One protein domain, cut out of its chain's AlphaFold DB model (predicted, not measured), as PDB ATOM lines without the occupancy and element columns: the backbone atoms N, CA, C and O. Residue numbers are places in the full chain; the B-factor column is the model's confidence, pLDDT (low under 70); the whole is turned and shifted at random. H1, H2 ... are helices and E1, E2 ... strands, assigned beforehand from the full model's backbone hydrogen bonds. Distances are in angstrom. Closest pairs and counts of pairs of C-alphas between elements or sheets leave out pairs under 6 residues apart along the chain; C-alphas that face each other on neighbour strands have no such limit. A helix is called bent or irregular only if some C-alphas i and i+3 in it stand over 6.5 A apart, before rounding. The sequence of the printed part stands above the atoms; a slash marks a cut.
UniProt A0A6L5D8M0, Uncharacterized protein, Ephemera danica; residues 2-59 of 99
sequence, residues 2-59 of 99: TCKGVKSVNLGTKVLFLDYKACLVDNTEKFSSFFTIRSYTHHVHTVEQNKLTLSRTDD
ATOM      1  N   THR A   2     222.560 145.377 100.553       67.38
ATOM      2  CA  THR A   2     223.847 145.604  99.879       67.38
ATOM      3  C   THR A   2     224.987 145.236 100.822       67.38
ATOM      4  O   THR A   2     225.348 146.009 101.701       67.38
ATOM      5  N   CYS A   3     225.575 144.054 100.634       80.75
ATOM      6  CA  CYS A   3     226.718 143.603 101.426       80.75
ATOM      7  C   CYS A   3     228.002 144.147 100.791       80.75
ATOM      8  O   CYS A   3     228.437 143.689  99.729       80.75
ATOM      9  N   LYS A   4     228.596 145.174 101.402       81.62
ATOM     10  CA  LYS A   4     229.823 145.783 100.873       81.62
ATOM     11  C   LYS A   4     230.993 144.812 100.993       81.62
ATOM     12  O   LYS A   4     231.159 144.124 101.988       81.62
ATOM     13  N   GLY A   5     231.829 144.771  99.959       82.75
ATOM     14  CA  GLY A   5     233.029 143.936  99.949       82.75
ATOM     15  C   GLY A   5     232.791 142.453  99.647       82.75
ATOM     16  O   GLY A   5     233.779 141.730  99.515       82.75
ATOM     17  N   VAL A   6     231.541 142.008  99.478       87.88
ATOM     18  CA  VAL A   6     231.183 140.672  98.971       87.88
ATOM     19  C   VAL A   6     230.905 140.759  97.468       87.88
ATOM     20  O   VAL A   6     230.374 141.758  96.981       87.88
ATOM     21  N   LYS A   7     231.284 139.729  96.702       89.00
ATOM     22  CA  LYS A   7     231.025 139.697  95.254       89.00
ATOM     23  C   LYS A   7     229.523 139.635  94.966       89.00
ATOM     24  O   LYS A   7     228.813 138.824  95.552       89.00
ATOM     25  N   SER A   8     229.053 140.428  94.001       87.25
ATOM     26  CA  SER A   8     227.633 140.493  93.619       87.25
ATOM     27  C   SER A   8     227.059 139.140  93.195       87.25
ATOM     28  O   SER A   8     225.938 138.812  93.569       87.25
ATOM     29  N   VAL A   9     227.842 138.321  92.485       86.56
ATOM     30  CA  VAL A   9     227.437 136.959  92.100       86.56
ATOM     31  C   VAL A   9     227.130 136.088  93.320       86.56
ATOM     32  O   VAL A   9     226.127 135.386  93.341       86.56
ATOM     33  N   ASN A  10     227.918 136.204  94.394       85.06
ATOM     34  CA  ASN A  10     227.642 135.483  95.632       85.06
ATOM     35  C   ASN A  10     226.345 135.962  96.288       85.06
ATOM     36  O   ASN A  10     225.633 135.143  96.856       85.06
ATOM     37  N   LEU A  11     226.008 137.250  96.186       84.44
ATOM     38  CA  LEU A  11     224.748 137.772  96.722       84.44
ATOM     39  C   LEU A  11     223.530 137.246  95.959       84.44
ATOM     40  O   LEU A  11     222.514 136.971  96.581       84.44
ATOM     41  N   GLY A  12     223.640 137.073  94.640       84.06
ATOM     42  CA  GLY A  12     222.555 136.523  93.822       84.06
ATOM     43  C   GLY A  12     222.381 135.007  93.945       84.06
ATOM     44  O   GLY A  12     221.284 134.507  93.722       84.06
ATOM     45  N   THR A  13     223.443 134.270  94.286       86.44
ATOM     46  CA  THR A  13     223.425 132.795  94.277       86.44
ATOM     47  C   THR A  13     223.445 132.167  95.669       86.44
ATOM     48  O   THR A  13     222.866 131.104  95.862       86.44
ATOM     49  N   LYS A  14     224.128 132.784  96.642       85.88
ATOM     50  CA  LYS A  14     224.410 132.183  97.959       85.88
ATOM     51  C   LYS A  14     223.675 132.849  99.124       85.88
ATOM     52  O   LYS A  14     223.834 132.385 100.252       85.88
ATOM     53  N   VAL A  15     222.923 133.925  98.887       88.50
ATOM     54  CA  VAL A  15     222.180 134.624  99.943       88.50
ATOM     55  C   VAL A  15     220.714 134.751  99.563       88.50
ATOM     56  O   VAL A  15     220.368 135.368  98.559       88.50
ATOM     57  N   LEU A  16     219.854 134.166 100.388       90.75
ATOM     58  CA  LEU A  16     218.410 134.146 100.202       90.75
ATOM     59  C   LEU A  16     217.710 135.024 101.244       90.75
ATOM     60  O   LEU A  16     218.260 135.375 102.284       90.75
ATOM     61  N   PHE A  17     216.438 135.335 100.995       90.00
ATOM     62  CA  PHE A  17     215.607 136.049 101.969       90.00
ATOM     63  C   PHE A  17     215.482 135.296 103.304       90.00
ATOM     64  O   PHE A  17     215.489 135.909 104.369       90.00
ATOM     65  N   LEU A  18     215.392 133.962 103.256       91.31
ATOM     66  CA  LEU A  18     215.309 133.134 104.461       91.31
ATOM     67  C   LEU A  18     216.574 133.232 105.313       91.31
ATOM     68  O   LEU A  18     216.463 133.281 106.533       91.31
ATOM     69  N   ASP A  19     217.745 133.342 104.679       89.81
ATOM     70  CA  ASP A  19     219.005 133.558 105.390       89.81
ATOM     71  C   ASP A  19     218.976 134.876 106.166       89.81
ATOM     72  O   ASP A  19     219.343 134.917 107.332       89.81
ATOM     73  N   TYR A  20     218.473 135.950 105.549       89.75
ATOM     74  CA  TYR A  20     218.310 137.234 106.234       89.75
ATOM     75  C   TYR A  20     217.379 137.132 107.446       89.75
ATOM     76  O   TYR A  20     217.692 137.663 108.511       89.75
ATOM     77  N   LYS A  21     216.247 136.430 107.309       90.94
ATOM     78  CA  LYS A  21     215.310 136.226 108.422       90.94
ATOM     79  C   LYS A  21     215.952 135.428 109.562       90.94
ATOM     80  O   LYS A  21     215.779 135.813 110.715       90.94
ATOM     81  N   ALA A  22     216.689 134.366 109.239       91.44
ATOM     82  CA  ALA A  22     217.409 133.560 110.221       91.44
ATOM     83  C   ALA A  22     218.481 134.388 110.946       91.44
ATOM     84  O   ALA A  22     218.540 134.378 112.171       91.44
ATOM     85  N   CYS A  23     219.263 135.196 110.222       90.62
ATOM     86  CA  CYS A  23     220.245 136.086 110.845       90.62
ATOM     87  C   CYS A  23     219.586 137.099 111.791       90.62
ATOM     88  O   CYS A  23     220.070 137.340 112.895       90.62
ATOM     89  N   LEU A  24     218.454 137.676 111.381       89.38
ATOM     90  CA  LEU A  24     217.761 138.706 112.153       89.38
ATOM     91  C   LEU A  24     217.118 138.169 113.442       89.38
ATOM     92  O   LEU A  24     217.147 138.859 114.464       89.38
ATOM     93  N   VAL A  25     216.512 136.979 113.384       91.38
ATOM     94  CA  VAL A  25     215.742 136.390 114.495       91.38
ATOM     95  C   VAL A  25     216.613 135.506 115.381       91.38
ATOM     96  O   VAL A  25     216.586 135.657 116.598       91.38
ATOM     97  N   ASP A  26     217.415 134.634 114.773       90.75
ATOM     98  CA  ASP A  26     218.174 133.598 115.481       90.75
ATOM     99  C   ASP A  26     219.585 134.072 115.864       90.75
ATOM    100  O   ASP A  26     220.378 133.299 116.392       90.75
ATOM    101  N   ASN A  27     219.904 135.346 115.592       85.88
ATOM    102  CA  ASN A  27     221.220 135.952 115.816       85.88
ATOM    103  C   ASN A  27     222.361 135.140 115.179       85.88
ATOM    104  O   ASN A  27     223.439 134.990 115.748       85.88
ATOM    105  N   THR A  28     222.088 134.577 114.003       89.31
ATOM    106  CA  THR A  28     223.055 133.785 113.244       89.31
ATOM    107  C   THR A  28     223.818 134.664 112.268       89.31
ATOM    108  O   THR A  28     223.290 135.625 111.707       89.31
ATOM    109  N   GLU A  29     225.069 134.310 112.018       91.25
ATOM    110  CA  GLU A  29     225.892 134.972 111.018       91.25
ATOM    111  C   GLU A  29     226.005 134.118 109.763       91.25
ATOM    112  O   GLU A  29     226.114 132.891 109.824       91.25
ATOM    113  N   LYS A  30     225.994 134.767 108.598       91.06
ATOM    114  CA  LYS A  30     226.171 134.086 107.318       91.06
ATOM    115  C   LYS A  30     227.443 134.535 106.638       91.06
ATOM    116  O   LYS A  30     227.591 135.696 106.255       91.06
ATOM    117  N   PHE A  31     228.307 133.565 106.383       91.88
ATOM    118  CA  PHE A  31     229.538 133.735 105.631       91.88
ATOM    119  C   PHE A  31     229.371 133.261 104.185       91.88
ATOM    120  O   PHE A  31     228.553 132.393 103.871       91.88
ATOM    121  N   SER A  32     230.145 133.851 103.279       91.31
ATOM    122  CA  SER A  32     230.167 133.476 101.871       91.31
ATOM    123  C   SER A  32     231.599 133.425 101.364       91.31
ATOM    124  O   SER A  32     232.306 134.436 101.381       91.31
ATOM    125  N   SER A  33     232.004 132.257 100.865       92.62
ATOM    126  CA  SER A  33     233.319 132.073 100.262       92.62
ATOM    127  C   SER A  33     233.319 132.337  98.756       92.62
ATOM    128  O   SER A  33     232.365 132.009  98.032       92.62
ATOM    129  N   PHE A  34     234.381 132.970  98.267       91.75
ATOM    130  CA  PHE A  34     234.627 133.180  96.844       91.75
ATOM    131  C   PHE A  34     236.114 133.354  96.542       91.75
ATOM    132  O   PHE A  34     236.857 133.980  97.294       91.75
ATOM    133  N   PHE A  35     236.537 132.886  95.370       93.81
ATOM    134  CA  PHE A  35     237.904 133.077  94.896       93.81
ATOM    135  C   PHE A  35     238.120 134.489  94.363       93.81
ATOM    136  O   PHE A  35     237.273 135.028  93.648       93.81
ATOM    137  N   THR A  36     239.261 135.092  94.679       92.50
ATOM    138  CA  THR A  36     239.695 136.406  94.190       92.50
ATOM    139  C   THR A  36     241.153 136.342  93.768       92.50
ATOM    140  O   THR A  36     241.959 135.682  94.411       92.50
ATOM    141  N   ILE A  37     241.499 137.054  92.699       94.88
ATOM    142  CA  ILE A  37     242.883 137.185  92.251       94.88
ATOM    143  C   ILE A  37     243.545 138.306  93.061       94.88
ATOM    144  O   ILE A  37     243.011 139.415  93.129       94.88
ATOM    145  N   ARG A  38     244.677 138.013  93.703       94.69
ATOM    146  CA  ARG A  38     245.460 138.954  94.519       94.69
ATOM    147  C   ARG A  38     246.929 138.881  94.132       94.69
ATOM    148  O   ARG A  38     247.422 137.805  93.815       94.69
ATOM    149  N   SER A  39     247.622 140.014  94.171       95.88
ATOM    150  CA  SER A  39     249.070 140.064  94.002       95.88
ATOM    151  C   SER A  39     249.766 140.268  95.347       95.88
ATOM    152  O   SER A  39     249.411 141.173  96.101       95.88
ATOM    153  N   TYR A  40     250.770 139.442  95.629       95.75
ATOM    154  CA  TYR A  40     251.670 139.575  96.775       95.75
ATOM    155  C   TYR A  40     253.099 139.582  96.250       95.75
ATOM    156  O   TYR A  40     253.447 138.723  95.447       95.75
ATOM    157  N   THR A  41     253.908 140.574  96.638       95.12
ATOM    158  CA  THR A  41     255.311 140.701  96.184       95.12
ATOM    159  C   THR A  41     255.481 140.472  94.672       95.12
ATOM    160  O   THR A  41     256.353 139.731  94.242       95.12
ATOM    161  N   HIS A  42     254.598 141.066  93.859       92.81
ATOM    162  CA  HIS A  42     254.540 140.915  92.392       92.81
ATOM    163  C   HIS A  42     254.181 139.519  91.840       92.81
ATOM    164  O   HIS A  42     254.099 139.358  90.624       92.81
ATOM    165  N   HIS A  43     253.868 138.542  92.687       95.12
ATOM    166  CA  HIS A  43     253.328 137.241  92.293       95.12
ATOM    167  C   HIS A  43     251.799 137.239  92.383       95.12
ATOM    168  O   HIS A  43     251.221 137.754  93.340       95.12
ATOM    169  N   VAL A  44     251.130 136.692  91.366       96.69
ATOM    170  CA  VAL A  44     249.663 136.639  91.287       96.69
ATOM    171  C   VAL A  44     249.165 135.298  91.809       96.69
ATOM    172  O   VAL A  44     249.600 134.245  91.351       96.69
ATOM    173  N   HIS A  45     248.210 135.345  92.733       96.75
ATOM    174  CA  HIS A  45     247.614 134.186  93.381       96.75
ATOM    175  C   HIS A  45     246.093 134.216  93.263       96.75
ATOM    176  O   HIS A  45     245.462 135.276  93.314       96.75
ATOM    177  N   THR A  46     245.495 133.032  93.177       97.06
ATOM    178  CA  THR A  46     244.060 132.842  93.389       97.06
ATOM    179  C   THR A  46     243.846 132.509  94.857       97.06
ATOM    180  O   THR A  46     244.316 131.482  95.332       97.06
ATOM    181  N   VAL A  47     243.154 133.386  95.576       95.25
ATOM    182  CA  VAL A  47     242.934 133.278  97.021       95.25
ATOM    183  C   VAL A  47     241.452 133.065  97.278       95.25
ATOM    184  O   VAL A  47     240.621 133.834  96.783       95.25
ATOM    185  N   GLU A  48     241.104 132.050  98.060       94.50
ATOM    186  CA  GLU A  48     239.754 131.930  98.604       94.50
ATOM    187  C   GLU A  48     239.560 132.969  99.709       94.50
ATOM    188  O   GLU A  48     240.355 133.077 100.637       94.50
ATOM    189  N   GLN A  49     238.511 133.778  99.594       93.06
ATOM    190  CA  GLN A  49     238.113 134.711 100.637       93.06
ATOM    191  C   GLN A  49     236.800 134.231 101.225       93.06
ATOM    192  O   GLN A  49     235.824 134.110 100.488       93.06
ATOM    193  N   ASN A  50     236.766 134.018 102.536       92.94
ATOM    194  CA  ASN A  50     235.530 133.817 103.273       92.94
ATOM    195  C   ASN A  50     235.135 135.133 103.945       92.94
ATOM    196  O   ASN A  50     235.921 135.695 104.705       92.94
ATOM    197  N   LYS A  51     233.959 135.673 103.617       90.94
ATOM    198  CA  LYS A  51     233.513 136.970 104.140       90.94
ATOM    199  C   LYS A  51     232.169 136.879 104.829       90.94
ATOM    200  O   LYS A  51     231.241 136.269 104.293       90.94
ATOM    201  N   LEU A  52     232.051 137.578 105.954       90.38
ATOM    202  CA  LEU A  52     230.771 137.840 106.592       90.38
ATOM    203  C   LEU A  52     229.881 138.609 105.611       90.38
ATOM    204  O   LEU A  52     230.271 139.634 105.051       90.38
ATOM    205  N   THR A  53     228.719 138.040 105.330       89.50
ATOM    206  CA  THR A  53     227.781 138.544 104.327       89.50
ATOM    207  C   THR A  53     226.507 139.056 104.973       89.50
ATOM    208  O   THR A  53     226.005 140.093 104.550       89.50
ATOM    209  N   LEU A  54     226.001 138.360 105.992       89.38
ATOM    210  CA  LEU A  54     224.894 138.825 106.823       89.38
ATOM    211  C   LEU A  54     225.264 138.658 108.292       89.38
ATOM    212  O   LEU A  54     225.744 137.599 108.686       89.38
ATOM    213  N   SER A  55     224.994 139.688 109.084       88.06
ATOM    214  CA  SER A  55     225.003 139.635 110.541       88.06
ATOM    215  C   SER A  55     223.898 140.545 111.065       88.06
ATOM    216  O   SER A  55     223.512 141.515 110.405       88.06
ATOM    217  N   ARG A  56     223.362 140.214 112.239       85.25
ATOM    218  CA  ARG A  56     222.307 140.988 112.903       85.25
ATOM    219  C   ARG A  56     222.792 142.371 113.340       85.25
ATOM    220  O   ARG A  56     221.996 143.302 113.406       85.25
ATOM    221  N   THR A  57     224.079 142.490 113.649       79.44
ATOM    222  CA  THR A  57     224.694 143.668 114.277       79.44
ATOM    223  C   THR A  57     225.503 144.529 113.304       79.44
ATOM    224  O   THR A  57     226.065 145.537 113.722       79.44
ATOM    225  N   ASP A  58     225.512 144.210 112.001       73.38
ATOM    226  CA  ASP A  58     226.233 144.978 110.958       73.38
ATOM    227  C   ASP A  58     225.598 146.354 110.654       73.38
ATOM    228  O   ASP A  58     226.064 147.123 109.805       73.38
ATOM    229  N   ASP A  59     224.529 146.717 111.364       74.81
ATOM    230  CA  ASP A  59     224.002 148.070 111.302       74.81
ATOM    231  C   ASP A  59     225.024 149.048 111.895       74.81
ATOM    232  O   ASP A  59     225.387 148.995 113.068       74.81
TER     233      ASP A  59
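AT A GLANCE: This is residues 2 to 59 of the 99 residues of an uncharacterized protein of Ephemera danica (UniProt A0A6L5D8M0). A long, bent hairpin of two strands, E1 and E2, makes the length of this domain, and two short helices, H1 and H2, are gathered near its open end, where E1 begins and E2 ends. H2 is at that end, H1 is near the early part of E1, and the turn between the strands makes the opposite end of the rod. The printed part has 58 residues, with two named helices and two named strands in the order H1, H2, E1, E2; the sheet has the order E1 - E2 and is antiparallel, and the class is mixed, helices and strands. The whole is loose, with a radius of gyration of the C-alphas of 13.6 A, and spans 45 by 21 by 15 A.

IN THESE COORDINATES: The printed part begins at Thr 2. H1 covers residues 8 to 14, with C-alpha 8 at (227.633, 140.493, 93.619). H2 covers residues 17 to 26 and is 14.0 A from first to last C-alpha. E1 covers residues 30 to 40 and is 28.1 A long; C-alpha 40 is at (251.670, 139.575, 96.775). E2 covers residues 43 to 54, is 32.0 A long, and ends with C-alpha 54 at (224.894, 138.825, 106.823).

HOW THE PARTS SIT: E1 and E2 are antiparallel neighbours and form a hairpin, with 159 degrees between their directions. The C-alphas of Ser 33 and Asn 50 face each other at 4.1 A. N 36 and O 47 are within hydrogen-bond range at 2.8 A, and so are N 40 and O 43 at 2.9 A. E1 bends by 67 degrees at residue 37, and E2 bends by 50 degrees at residue 46. The closest C-alphas of H1 and E1 are those of Asn 10 and Ser 32, 7.0 A apart. H1 and E2 are only just apart, with their closest C-alphas at 8.2 A. The closest C-alphas of H2 and E2 are those of Cys 23 and Leu 54, at 6.7 A; those of H2 and E1 are Cys 23 and Lys 30, at 7.2 A. H1 and H2 are apart. In H1 and H2 every O i to N i+4 pair is within hydrogen-bond range.

THE WHOLE: The two C-alphas farthest apart are those of Val 25 and His 42, at 44.9 A. The first and last printed C-alphas, of Thr 2 and Asp 59, are 11.7 A apart. The printed part has no cut. The links H1 to H2, H2 to E1 and E1 to E2 are tight. The mean pLDDT of the printed part is 89.3, and one printed residue, Thr 2, is under 70.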